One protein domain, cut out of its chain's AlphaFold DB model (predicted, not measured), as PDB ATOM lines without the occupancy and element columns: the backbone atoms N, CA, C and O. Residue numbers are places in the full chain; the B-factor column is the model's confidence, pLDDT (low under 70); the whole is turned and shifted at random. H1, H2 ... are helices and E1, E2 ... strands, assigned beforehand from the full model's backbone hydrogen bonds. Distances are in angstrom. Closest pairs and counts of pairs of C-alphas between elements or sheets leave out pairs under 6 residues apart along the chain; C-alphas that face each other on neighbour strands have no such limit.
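What this domain is: This is residues 35 to 113 of the 113 residues of an uncharacterized protein of Methanosaeta sp. PtaU1.Bin060 (UniProt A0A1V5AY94). A small three-strand sheet at one end of the domain has one face covered by the short helix H1 and the beginning of the long helix H2; H2 then runs out far beyond the sheet as an arm, and H3 folds back from its far end, so that the two make a V. Residues 106 to 111, in H3, stick out. The printed part has 79 residues, with E1, E2, E3, H1, H2, H3 along the chain; the antiparallel sheet has the order E1 - E2 - E3, and the class is mostly helix. The whole is loose, with a radius of gyration of the C-alphas of 14.9 A, and spans 45 by 25 by 18 A.

How they stand to each other: E1, residues 39 to 42, E2, 49 to 52, and E3, 58 to 60, form a meander, each strand the antiparallel neighbour of the one before. Within hydrogen-bond range are N 41 and O 50, 3.0 A, in the hairpin E1 and E2, and N 51 and O 59, 2.9 A, in the hairpin E2 and E3. H1, residues 61 to 68, and H2, 72 to 93, are on the same face, making two layers, helices on one face of a sheet. H1 lies over E3, at a height over the sheet of 6.9 A. H2, at 7.5 A, only just lies over E1, with 3 C-alphas, and runs across the strands, at 74 degrees to E1 on the local plane. H2 touches H1 with residues 72 to 73 alone, about perpendicular at 78 degrees; the closest C-alphas, of Arg 61 and Pro 72, are 6.6 A apart. H3, residues 98 to 111, touches residues 84 to 92 of H2 alone, in a helical hairpin at a steep tilt of 43 degrees, opposite ways; the closest C-alphas, of Arg 88 and Ile 101, are 6.4 A apart. H3 is apart from H1 and the three strands. In H1, H2 and H3 every O i to N i+4 pair is within hydrogen-bond range.

Where its parts are: E1 begins at C-alpha 39 (-47.944, -26.600, -35.372) and measures 10.7 A; E2 measures 10.2 A, E3 7.0 A and H1 10.5 A. H2 begins at C-alpha 72 (-55.575, -27.379, -29.524) and measures 31.6 A. H3, 19.8 A, ends at C-alpha 111 (-36.655, -16.018, -32.712).

The domain as a whole: The C-alphas farthest apart, of Lys 66 and Gly 95, are 45.5 A apart. The printed part has no cut, and no link is long. Mean pLDDT of the printed part is 82.6; residues 109 to 113 are under 70.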
ATOM      1  N   ASP A  35     -56.404 -35.145 -36.522       70.06
ATOM      2  CA  ASP A  35     -57.014 -33.930 -35.981       70.06
ATOM      3  C   ASP A  35     -56.089 -33.200 -35.001       70.06
ATOM      4  O   ASP A  35     -56.433 -32.116 -34.543       70.06
ATOM      5  N   MET A  36     -54.928 -33.772 -34.657       76.75
ATOM      6  CA  MET A  36     -53.953 -33.105 -33.794       76.75
ATOM      7  C   MET A  36     -53.297 -31.920 -34.517       76.75
ATOM      8  O   MET A  36     -52.948 -32.037 -35.697       76.75
ATOM      9  N   PRO A  37     -53.058 -30.794 -33.820       82.00
ATOM     10  CA  PRO A  37     -52.315 -29.691 -34.399       82.00
ATOM     11  C   PRO A  37     -50.887 -30.135 -34.721       82.00
ATOM     12  O   PRO A  37     -50.191 -30.715 -33.887       82.00
ATOM     13  N   VAL A  38     -50.441 -29.844 -35.941       84.50
ATOM     14  CA  VAL A  38     -49.066 -30.114 -36.395       84.50
ATOM     15  C   VAL A  38     -48.128 -28.947 -36.083       84.50
ATOM     16  O   VAL A  38     -46.904 -29.099 -36.091       84.50
ATOM     17  N   GLY A  39     -48.694 -27.781 -35.764       82.81
ATOM     18  CA  GLY A  39     -47.944 -26.600 -35.372       82.81
ATOM     19  C   GLY A  39     -48.822 -25.488 -34.812       82.81
ATOM     20  O   GLY A  39     -50.050 -25.532 -34.866       82.81
ATOM     21  N   GLU A  40     -48.160 -24.462 -34.295       89.44
ATOM     22  CA  GLU A  40     -48.765 -23.191 -33.916       89.44
ATOM     23  C   GLU A  40     -47.856 -22.051 -34.379       89.44
ATOM     24  O   GLU A  40     -46.639 -22.228 -34.482       89.44
ATOM     25  N   ARG A  41     -48.436 -20.883 -34.655       86.19
ATOM     26  CA  ARG A  41     -47.662 -19.660 -34.894       86.19
ATOM     27  C   ARG A  41     -48.398 -18.425 -34.409       86.19
ATOM     28  O   ARG A  41     -49.628 -18.402 -34.343       86.19
ATOM     29  N   LEU A  42     -47.627 -17.383 -34.125       87.38
ATOM     30  CA  LEU A  42     -48.151 -16.035 -33.974       87.38
ATOM     31  C   LEU A  42     -48.296 -15.385 -35.358       87.38
ATOM     32  O   LEU A  42     -47.511 -15.642 -36.277       87.38
ATOM     33  N   LEU A  43     -49.340 -14.581 -35.533       85.12
ATOM     34  CA  LEU A  43     -49.474 -13.709 -36.694       85.12
ATOM     35  C   LEU A  43     -48.554 -12.490 -36.538       85.12
ATOM     36  O   LEU A  43     -47.946 -12.274 -35.494       85.12
ATOM     37  N   ALA A  44     -48.480 -11.665 -37.584       83.75
ATOM     38  CA  ALA A  44     -47.632 -10.471 -37.614       83.75
ATOM     39  C   ALA A  44     -47.947  -9.445 -36.506       83.75
ATOM     40  O   ALA A  44     -47.123  -8.587 -36.214       83.75
ATOM     41  N   ASP A  45     -49.127  -9.530 -35.891       86.81
ATOM     42  CA  ASP A  45     -49.515  -8.705 -34.747       86.81
ATOM     43  C   ASP A  45     -48.878  -9.158 -33.417       86.81
ATOM     44  O   ASP A  45     -49.084  -8.499 -32.402       86.81
ATOM     45  N   GLN A  46     -48.148 -10.284 -33.409       80.81
ATOM     46  CA  GLN A  46     -47.548 -10.942 -32.237       80.81
ATOM     47  C   GLN A  46     -48.525 -11.225 -31.080       80.81
ATOM     48  O   GLN A  46     -48.112 -11.580 -29.976       80.81
ATOM     49  N   ALA A  47     -49.829 -11.117 -31.330       83.31
ATOM     50  CA  ALA A  47     -50.884 -11.262 -30.331       83.31
ATOM     51  C   ALA A  47     -51.873 -12.362 -30.722       83.31
ATOM     52  O   ALA A  47     -52.401 -13.077 -29.868       83.31
ATOM     53  N   THR A  48     -52.114 -12.531 -32.020       86.88
ATOM     54  CA  THR A  48     -52.979 -13.581 -32.530       86.88
ATOM     55  C   THR A  48     -52.182 -14.861 -32.715       86.88
ATOM     56  O   THR A  48     -51.315 -14.947 -33.580       86.88
ATOM     57  N   LYS A  49     -52.547 -15.897 -31.958       90.94
ATOM     58  CA  LYS A  49     -52.076 -17.267 -32.174       90.94
ATOM     59  C   LYS A  49     -53.039 -18.043 -33.079       90.94
ATOM     60  O   LYS A  49     -54.258 -17.999 -32.877       90.94
ATOM     61  N   VAL A  50     -52.486 -18.776 -34.041       93.19
ATOM     62  CA  VAL A  50     -53.197 -19.757 -34.875       93.19
ATOM     63  C   VAL A  50     -52.564 -21.139 -34.726       93.19
ATOM     64  O   VAL A  50     -51.367 -21.255 -34.455       93.19
ATOM     65  N   TYR A  51     -53.372 -22.177 -34.915       91.62
ATOM     66  CA  TYR A  51     -52.952 -23.577 -34.911       91.62
ATOM     67  C   TYR A  51     -53.101 -24.137 -36.316       91.62
ATOM     68  O   TYR A  51     -54.045 -23.795 -37.027       91.62
ATOM     69  N   VAL A  52     -52.160 -24.988 -36.697       88.94
ATOM     70  CA  VAL A  52     -52.097 -25.608 -38.017       88.94
ATOM     71  C   VAL A  52     -52.585 -27.039 -37.876       88.94
ATOM     72  O   VAL A  52     -52.060 -27.787 -37.048       88.94
ATOM     73  N   ASP A  53     -53.601 -27.419 -38.639       88.06
ATOM     74  CA  ASP A  53     -54.036 -28.813 -38.726       88.06
ATOM     75  C   ASP A  53     -53.193 -29.617 -39.732       88.06
ATOM     76  O   ASP A  53     -52.289 -29.097 -40.390       88.06
ATOM     77  N   ARG A  54     -53.478 -30.914 -39.851       84.31
ATOM     78  CA  ARG A  54     -52.798 -31.804 -40.801       84.31
ATOM     79  C   ARG A  54     -52.909 -31.350 -42.261       84.31
ATOM     80  O   ARG A  54     -52.006 -31.639 -43.045       84.31
ATOM     81  N   ASP A  55     -53.995 -30.674 -42.621       89.25
ATOM     82  CA  ASP A  55     -54.255 -30.195 -43.978       89.25
ATOM     83  C   ASP A  55     -53.568 -28.843 -44.249       89.25
ATOM     84  O   ASP A  55     -53.803 -28.220 -45.285       89.25
ATOM     85  N   MET A  56     -52.694 -28.398 -43.336       89.00
ATOM     86  CA  MET A  56     -51.991 -27.114 -43.376       89.00
ATOM     87  C   MET A  56     -52.938 -25.909 -43.310       89.00
ATOM     88  O   MET A  56     -52.583 -24.809 -43.742       89.00
ATOM     89  N   ILE A  57     -54.137 -26.099 -42.756       92.19
ATOM     90  CA  ILE A  57     -55.103 -25.026 -42.554       92.19
ATOM     91  C   ILE A  57     -54.809 -24.366 -41.213       92.19
ATOM     92  O   ILE A  57     -54.744 -25.010 -40.165       92.19
ATOM     93  N   GLU A  58     -54.652 -23.049 -41.257       94.25
ATOM     94  CA  GLU A  58     -54.487 -22.228 -40.069       94.25
ATOM     95  C   GLU A  58     -55.847 -21.825 -39.510       94.25
ATOM     96  O   GLU A  58     -56.664 -21.216 -40.201       94.25
ATOM     97  N   LEU A  59     -56.074 -22.141 -38.243       94.44
ATOM     98  CA  LEU A  59     -57.326 -21.860 -37.554       94.44
ATOM     99  C   LEU A  59     -57.028 -21.164 -36.231       94.44
ATOM    100  O   LEU A  59     -56.097 -21.523 -35.501       94.44
ATOM    101  N   ARG A  60     -57.851 -20.182 -35.866       95.00
ATOM    102  CA  ARG A  60     -57.853 -19.656 -34.495       95.00
ATOM    103  C   ARG A  60     -58.349 -20.743 -33.545       95.00
ATOM    104  O   ARG A  60     -59.114 -21.621 -33.933       95.00
ATOM    105  N   ARG A  61     -57.994 -20.639 -32.259       90.94
ATOM    106  CA  ARG A  61     -58.371 -21.622 -31.218       90.94
ATOM    107  C   ARG A  61     -59.843 -22.043 -31.277       90.94
ATOM    108  O   ARG A  61     -60.149 -23.227 -31.278       90.94
ATOM    109  N   GLN A  62     -60.749 -21.066 -31.349       91.31
ATOM    110  CA  GLN A  62     -62.195 -21.309 -31.369       91.31
ATOM    111  C   GLN A  62     -62.661 -22.009 -32.652       91.31
ATOM    112  O   GLN A  62     -63.555 -22.849 -32.612       91.31
ATOM    113  N   GLU A  63     -62.040 -21.694 -33.788       94.12
ATOM    114  CA  GLU A  63     -62.335 -22.331 -35.074       94.12
ATOM    115  C   GLU A  63     -61.831 -23.776 -35.087       94.12
ATOM    116  O   GLU A  63     -62.544 -24.669 -35.538       94.12
ATOM    117  N   TYR A  64     -60.655 -24.010 -34.503       90.62
ATOM    118  CA  TYR A  64     -60.085 -25.341 -34.323       90.62
ATOM    119  C   TYR A  64     -60.986 -26.219 -33.446       90.62
ATOM    120  O   TYR A  64     -61.337 -27.325 -33.845       90.62
ATOM    121  N   ILE A  65     -61.449 -25.694 -32.301       84.50
ATOM    122  CA  ILE A  65     -62.399 -26.385 -31.411       84.50
ATOM    123  C   ILE A  65     -63.693 -26.711 -32.150       84.50
ATOM    124  O   ILE A  65     -64.199 -27.826 -32.046       84.50
ATOM    125  N   LYS A  66     -64.229 -25.760 -32.918       87.25
ATOM    126  CA  LYS A  66     -65.461 -25.973 -33.682       87.25
ATOM    127  C   LYS A  66     -65.296 -27.053 -34.755       87.25
ATOM    128  O   LYS A  66     -66.241 -27.803 -34.986       87.25
ATOM    129  N   LYS A  67     -64.139 -27.110 -35.420       87.38
ATOM    130  CA  LYS A  67     -63.864 -28.053 -36.512       87.38
ATOM    131  C   LYS A  67     -63.527 -29.457 -36.001       87.38
ATOM    132  O   LYS A  67     -64.090 -30.421 -36.503       87.38
ATOM    133  N   HIS A  68     -62.638 -29.559 -35.015       80.69
ATOM    134  CA  HIS A  68     -62.058 -30.829 -34.559       80.69
ATOM    135  C   HIS A  68     -62.628 -31.325 -33.220       80.69
ATOM    136  O   HIS A  68     -62.350 -32.444 -32.800       80.69
ATOM    137  N   GLY A  69     -63.441 -30.518 -32.533       80.00
ATOM    138  CA  GLY A  69     -64.151 -30.922 -31.314       80.00
ATOM    139  C   GLY A  69     -63.309 -30.920 -30.036       80.00
ATOM    140  O   GLY A  69     -63.788 -31.379 -28.999       80.00
ATOM    141  N   PHE A  70     -62.075 -30.408 -30.073       77.38
ATOM    142  CA  PHE A  70     -61.204 -30.308 -28.902       77.38
ATOM    143  C   PHE A  70     -60.335 -29.047 -28.931       77.38
ATOM    144  O   PHE A  70     -60.168 -28.397 -29.962       77.38
ATOM    145  N   ASP A  71     -59.786 -28.697 -27.771       82.56
ATOM    146  CA  ASP A  71     -58.927 -27.528 -27.610       82.56
ATOM    147  C   ASP A  71     -57.484 -27.823 -28.047       82.56
ATOM    148  O   ASP A  71     -56.842 -28.681 -27.435       82.56
ATOM    149  N   PRO A  72     -56.938 -27.129 -29.063       82.88
ATOM    150  CA  PRO A  72     -55.575 -27.379 -29.524       82.88
ATOM    151  C   PRO A  72     -54.497 -26.856 -28.563       82.88
ATOM    152  O   PRO A  72     -53.358 -27.317 -28.643       82.88
ATOM    153  N   GLN A  73     -54.810 -25.917 -27.655       84.81
ATOM    154  CA  GLN A  73     -53.781 -25.289 -26.810       84.81
ATOM    155  C   GLN A  73     -53.108 -26.288 -25.854       84.81
ATOM    156  O   GLN A  73     -51.883 -26.382 -25.906       84.81
ATOM    157  N   PRO A  74     -53.843 -27.091 -25.052       81.31
ATOM    158  CA  PRO A  74     -53.212 -28.066 -24.160       81.31
ATOM    159  C   PRO A  74     -52.357 -29.103 -24.901       81.31
ATOM    160  O   PRO A  74     -51.354 -29.571 -24.367       81.31
ATOM    161  N   VAL A  75     -52.732 -29.446 -26.140       80.06
ATOM    162  CA  VAL A  75     -51.958 -30.369 -26.981       80.06
ATOM    163  C   VAL A  75     -50.633 -29.736 -27.393       80.06
ATOM    164  O   VAL A  75     -49.581 -30.346 -27.211       80.06
ATOM    165  N   MET A  76     -50.660 -28.501 -27.904       80.12
ATOM    166  CA  MET A  76     -49.436 -27.797 -28.291       80.12
ATOM    167  C   MET A  76     -48.523 -27.502 -27.099       80.12
ATOM    168  O   MET A  76     -47.309 -27.619 -27.244       80.12
ATOM    169  N   ASP A  77     -49.078 -27.211 -25.920       80.31
ATOM    170  CA  ASP A  77     -48.294 -27.048 -24.689       80.31
ATOM    171  C   ASP A  77     -47.537 -28.337 -24.342       80.31
ATOM    172  O   ASP A  77     -46.330 -28.308 -24.098       80.31
ATOM    173  N   ALA A  78     -48.213 -29.490 -24.389       78.00
ATOM    174  CA  ALA A  78     -47.581 -30.786 -24.148       78.00
ATOM    175  C   ALA A  78     -46.487 -31.101 -25.186       78.00
ATOM    176  O   ALA A  78     -45.395 -31.541 -24.821       78.00
ATOM    177  N   VAL A  79     -46.749 -30.832 -26.470       75.38
ATOM    178  CA  VAL A  79     -45.775 -31.022 -27.558       75.38
ATOM    179  C   VAL A  79     -44.555 -30.121 -27.377       75.38
ATOM    180  O   VAL A  79     -43.425 -30.587 -27.525       75.38
ATOM    181  N   ASN A  80     -44.755 -28.843 -27.054       78.00
ATOM    182  CA  ASN A  80     -43.665 -27.889 -26.866       78.00
ATOM    183  C   ASN A  80     -42.823 -28.226 -25.630       78.00
ATOM    184  O   ASN A  80     -41.600 -28.219 -25.731       78.00
ATOM    185  N   ASN A  81     -43.449 -28.621 -24.518       79.38
ATOM    186  CA  ASN A  81     -42.733 -29.086 -23.325       79.38
ATOM    187  C   ASN A  81     -41.878 -30.321 -23.628       79.38
ATOM    188  O   ASN A  81     -40.710 -30.381 -23.247       79.38
ATOM    189  N   TRP A  82     -42.430 -31.291 -24.365       78.88
ATOM    190  CA  TRP A  82     -41.669 -32.467 -24.786       78.88
ATOM    191  C   TRP A  82     -40.500 -32.091 -25.705       78.88
ATOM    192  O   TRP A  82     -39.391 -32.591 -25.514       78.88
ATOM    193  N   ARG A  83     -40.716 -31.191 -26.677       74.31
ATOM    194  CA  ARG A  83     -39.651 -30.678 -27.559       74.31
ATOM    195  C   ARG A  83     -38.544 -30.012 -26.749       74.31
ATOM    196  O   ARG A  83     -37.378 -30.311 -26.990       74.31
ATOM    197  N   GLU A  84     -38.896 -29.159 -25.790       78.69
ATOM    198  CA  GLU A  84     -37.928 -28.517 -24.900       78.69
ATOM    199  C   GLU A  84     -37.128 -29.561 -24.112       78.69
ATOM    200  O   GLU A  84     -35.902 -29.504 -24.085       78.69
ATOM    201  N   GLU A  85     -37.784 -30.575 -23.550       79.81
ATOM    202  CA  GLU A  85     -37.104 -31.661 -22.841       79.81
ATOM    203  C   GLU A  85     -36.117 -32.422 -23.746       79.81
ATOM    204  O   GLU A  85     -34.995 -32.723 -23.329       79.81
ATOM    205  N   GLN A  86     -36.493 -32.708 -25.000       75.94
ATOM    206  CA  GLN A  86     -35.588 -33.350 -25.962       75.94
ATOM    207  C   GLN A  86     -34.384 -32.466 -26.290       75.94
ATOM    208  O   GLN A  86     -33.258 -32.957 -26.369       75.94
ATOM    209  N   VAL A  87     -34.614 -31.163 -26.454       75.69
ATOM    210  CA  VAL A  87     -33.577 -30.153 -26.694       75.69
ATOM    211  C   VAL A  87     -32.604 -30.095 -25.514       75.69
ATOM    212  O   VAL A  87     -31.390 -30.164 -25.727       75.69
ATOM    213  N   ARG A  88     -33.118 -30.072 -24.277       83.88
ATOM    214  CA  ARG A  88     -32.315 -30.121 -23.043       83.88
ATOM    215  C   ARG A  88     -31.474 -31.393 -22.972       83.88
ATOM    216  O   ARG A  88     -30.259 -31.314 -22.818       83.88
ATOM    217  N   LYS A  89     -32.086 -32.567 -23.171       79.75
ATOM    218  CA  LYS A  89     -31.386 -33.868 -23.182       79.75
ATOM    219  C   LYS A  89     -30.283 -33.919 -24.237       79.75
ATOM    220  O   LYS A  89     -29.175 -34.375 -23.956       79.75
ATOM    221  N   TRP A  90     -30.570 -33.438 -25.443       85.50
ATOM    222  CA  TRP A  90     -29.598 -33.382 -26.530       85.50
ATOM    223  C   TRP A  90     -28.426 -32.452 -26.203       85.50
ATOM    224  O   TRP A  90     -27.274 -32.840 -26.392       85.50
ATOM    225  N   ALA A  91     -28.689 -31.258 -25.675       79.38
ATOM    226  CA  ALA A  91     -27.638 -30.302 -25.344       79.38
ATOM    227  C   ALA A  91     -26.778 -30.782 -24.162       79.38
ATOM    228  O   ALA A  91     -25.550 -30.750 -24.243       79.38
ATOM    229  N   ALA A  92     -27.400 -31.357 -23.130       85.56
ATOM    230  CA  ALA A  92     -26.692 -31.996 -22.023       85.56
ATOM    231  C   ALA A  92     -25.796 -33.150 -22.510       85.56
ATOM    232  O   ALA A  92     -24.647 -33.266 -22.088       85.56
ATOM    233  N   SER A  93     -26.259 -33.957 -23.477       84.62
ATOM    234  CA  SER A  93     -25.438 -35.021 -24.087       84.62
ATOM    235  C   SER A  93     -24.201 -34.498 -24.833       84.62
ATOM    236  O   SER A  93     -23.256 -35.249 -25.073       84.62
ATOM    237  N   ARG A  94     -24.189 -33.206 -25.183       87.19
ATOM    238  CA  ARG A  94     -23.060 -32.503 -25.808       87.19
ATOM    239  C   ARG A  94     -22.166 -31.772 -24.805       87.19
ATOM    240  O   ARG A  94     -21.216 -31.119 -25.225       87.19
ATOM    241  N   GLY A  95     -22.448 -31.897 -23.509       92.88
ATOM    242  CA  GLY A  95     -21.673 -31.279 -22.435       92.88
ATOM    243  C   GLY A  95     -21.996 -29.807 -22.188       92.88
ATOM    244  O   GLY A  95     -21.184 -29.128 -21.571       92.88
ATOM    245  N   TRP A  96     -23.138 -29.312 -22.673       92.19
ATOM    246  CA  TRP A  96     -23.585 -27.948 -22.379       92.19
ATOM    247  C   TRP A  96     -24.039 -27.837 -20.922       92.19
ATOM    248  O   TRP A  96     -24.637 -28.775 -20.383       92.19
ATOM    249  N   SER A  97     -23.779 -26.693 -20.294       95.06
ATOM    250  CA  SER A  97     -24.306 -26.371 -18.967       95.06
ATOM    251  C   SER A  97     -25.794 -26.004 -19.034       95.06
ATOM    252  O   SER A  97     -26.293 -25.565 -20.070       95.06
ATOM    253  N   GLU A  98     -26.515 -26.128 -17.915       90.50
ATOM    254  CA  GLU A  98     -27.919 -25.682 -17.827       90.50
ATOM    255  C   GLU A  98     -28.083 -24.204 -18.225       90.50
ATOM    256  O   GLU A  98     -29.048 -23.841 -18.888       90.50
ATOM    257  N   GLU A  99     -27.100 -23.356 -17.909       93.31
ATOM    258  CA  GLU A  99     -27.107 -21.929 -18.257       93.31
ATOM    259  C   GLU A  99     -27.008 -21.705 -19.776       93.31
ATOM    260  O   GLU A  99     -27.702 -20.846 -20.328       93.31
ATOM    261  N   GLU A 100     -26.177 -22.490 -20.472       90.62
ATOM    262  CA  GLU A 100     -26.059 -22.459 -21.937       90.62
ATOM    263  C   GLU A 100     -27.341 -22.961 -22.610       90.62
ATOM    264  O   GLU A 100     -27.797 -22.393 -23.608       90.62
ATOM    265  N   ILE A 101     -27.950 -24.000 -22.037       87.31
ATOM    266  CA  ILE A 101     -29.203 -24.590 -22.510       87.31
ATOM    267  C   ILE A 101     -30.360 -23.597 -22.354       87.31
ATOM    268  O   ILE A 101     -31.087 -23.352 -23.318       87.31
ATOM    269  N   ASP A 102     -30.498 -22.970 -21.187       89.44
ATOM    270  CA  ASP A 102     -31.533 -21.968 -20.920       89.44
ATOM    271  C   ASP A 102     -31.369 -20.727 -21.804       89.44
ATOM    272  O   ASP A 102     -32.349 -20.213 -22.357       89.44
ATOM    273  N   ALA A 103     -30.132 -20.255 -21.995       89.38
ATOM    274  CA  ALA A 103     -29.843 -19.149 -22.903       89.38
ATOM    275  C   ALA A 103     -30.239 -19.486 -24.350       89.38
ATOM    276  O   ALA A 103     -30.816 -18.644 -25.050       89.38
ATOM    277  N   TRP A 104     -29.978 -20.720 -24.790       83.06
ATOM    278  CA  TRP A 104     -30.330 -21.185 -26.127       83.06
ATOM    279  C   TRP A 104     -31.841 -21.339 -26.321       83.06
ATOM    280  O   TRP A 104     -32.380 -20.808 -27.296       83.06
ATOM    281  N   ILE A 105     -32.545 -21.968 -25.374       82.62
ATOM    282  CA  ILE A 105     -34.011 -22.102 -25.400       82.62
ATOM    283  C   ILE A 105     -34.664 -20.719 -25.431       82.62
ATOM    284  O   ILE A 105     -35.520 -20.454 -26.275       82.62
ATOM    285  N   LYS A 106     -34.204 -19.787 -24.589       82.69
ATOM    286  CA  LYS A 106     -34.704 -18.406 -24.578       82.69
ATOM    287  C   LYS A 106     -34.484 -17.705 -25.919       82.69
ATOM    288  O   LYS A 106     -35.367 -16.985 -26.382       82.69
ATOM    289  N   GLN A 107     -33.337 -17.925 -26.565       77.56
ATOM    290  CA  GLN A 107     -33.059 -17.373 -27.890       77.56
ATOM    291  C   GLN A 107     -33.950 -17.992 -28.979       77.56
ATOM    292  O   GLN A 107     -34.387 -17.273 -29.877       77.56
ATOM    293  N   MET A 108     -34.239 -19.293 -28.916       71.00
ATOM    294  CA  MET A 108     -35.155 -19.961 -29.849       71.00
ATOM    295  C   MET A 108     -36.592 -19.463 -29.688       71.00
ATOM    296  O   MET A 108     -37.230 -19.099 -30.678       71.00
ATOM    297  N   SER A 109     -37.071 -19.346 -28.450       64.38
ATOM    298  CA  SER A 109     -38.392 -18.785 -28.145       64.38
ATOM    299  C   SER A 109     -38.508 -17.320 -28.578       64.38
ATOM    300  O   SER A 109     -39.561 -16.903 -29.046       64.38
ATOM    301  N   ALA A 110     -37.414 -16.552 -28.508       57.59
ATOM    302  CA  ALA A 110     -37.364 -15.164 -28.976       57.59
ATOM    303  C   ALA A 110     -37.260 -15.010 -30.506       57.59
ATOM    304  O   ALA A 110     -37.609 -13.956 -31.023       57.59
ATOM    305  N   LYS A 111     -36.770 -16.024 -31.237       48.00
ATOM    306  CA  LYS A 111     -36.655 -16.018 -32.712       48.00
ATOM    307  C   LYS A 111     -37.875 -16.590 -33.434       48.00
ATOM    308  O   LYS A 111     -37.931 -16.536 -34.658       48.00
ATOM    309  N   THR A 112     -38.830 -17.142 -32.690       44.81
ATOM    310  CA  THR A 112     -40.128 -17.594 -33.222       44.81
ATOM    311  C   THR A 112     -41.185 -16.467 -33.160       44.81
ATOM    312  O   THR A 112     -42.369 -16.718 -33.384       44.81
ATOM    313  N   LEU A 113     -40.744 -15.233 -32.854       39.62
ATOM    314  CA  LEU A 113     -41.502 -13.977 -32.761       39.62
ATOM    315  C   LEU A 113     -41.177 -13.027 -33.919       39.62
ATOM    316  O   LEU A 113     -39.986 -12.951 -34.297       39.62
TER     317      LEU A 113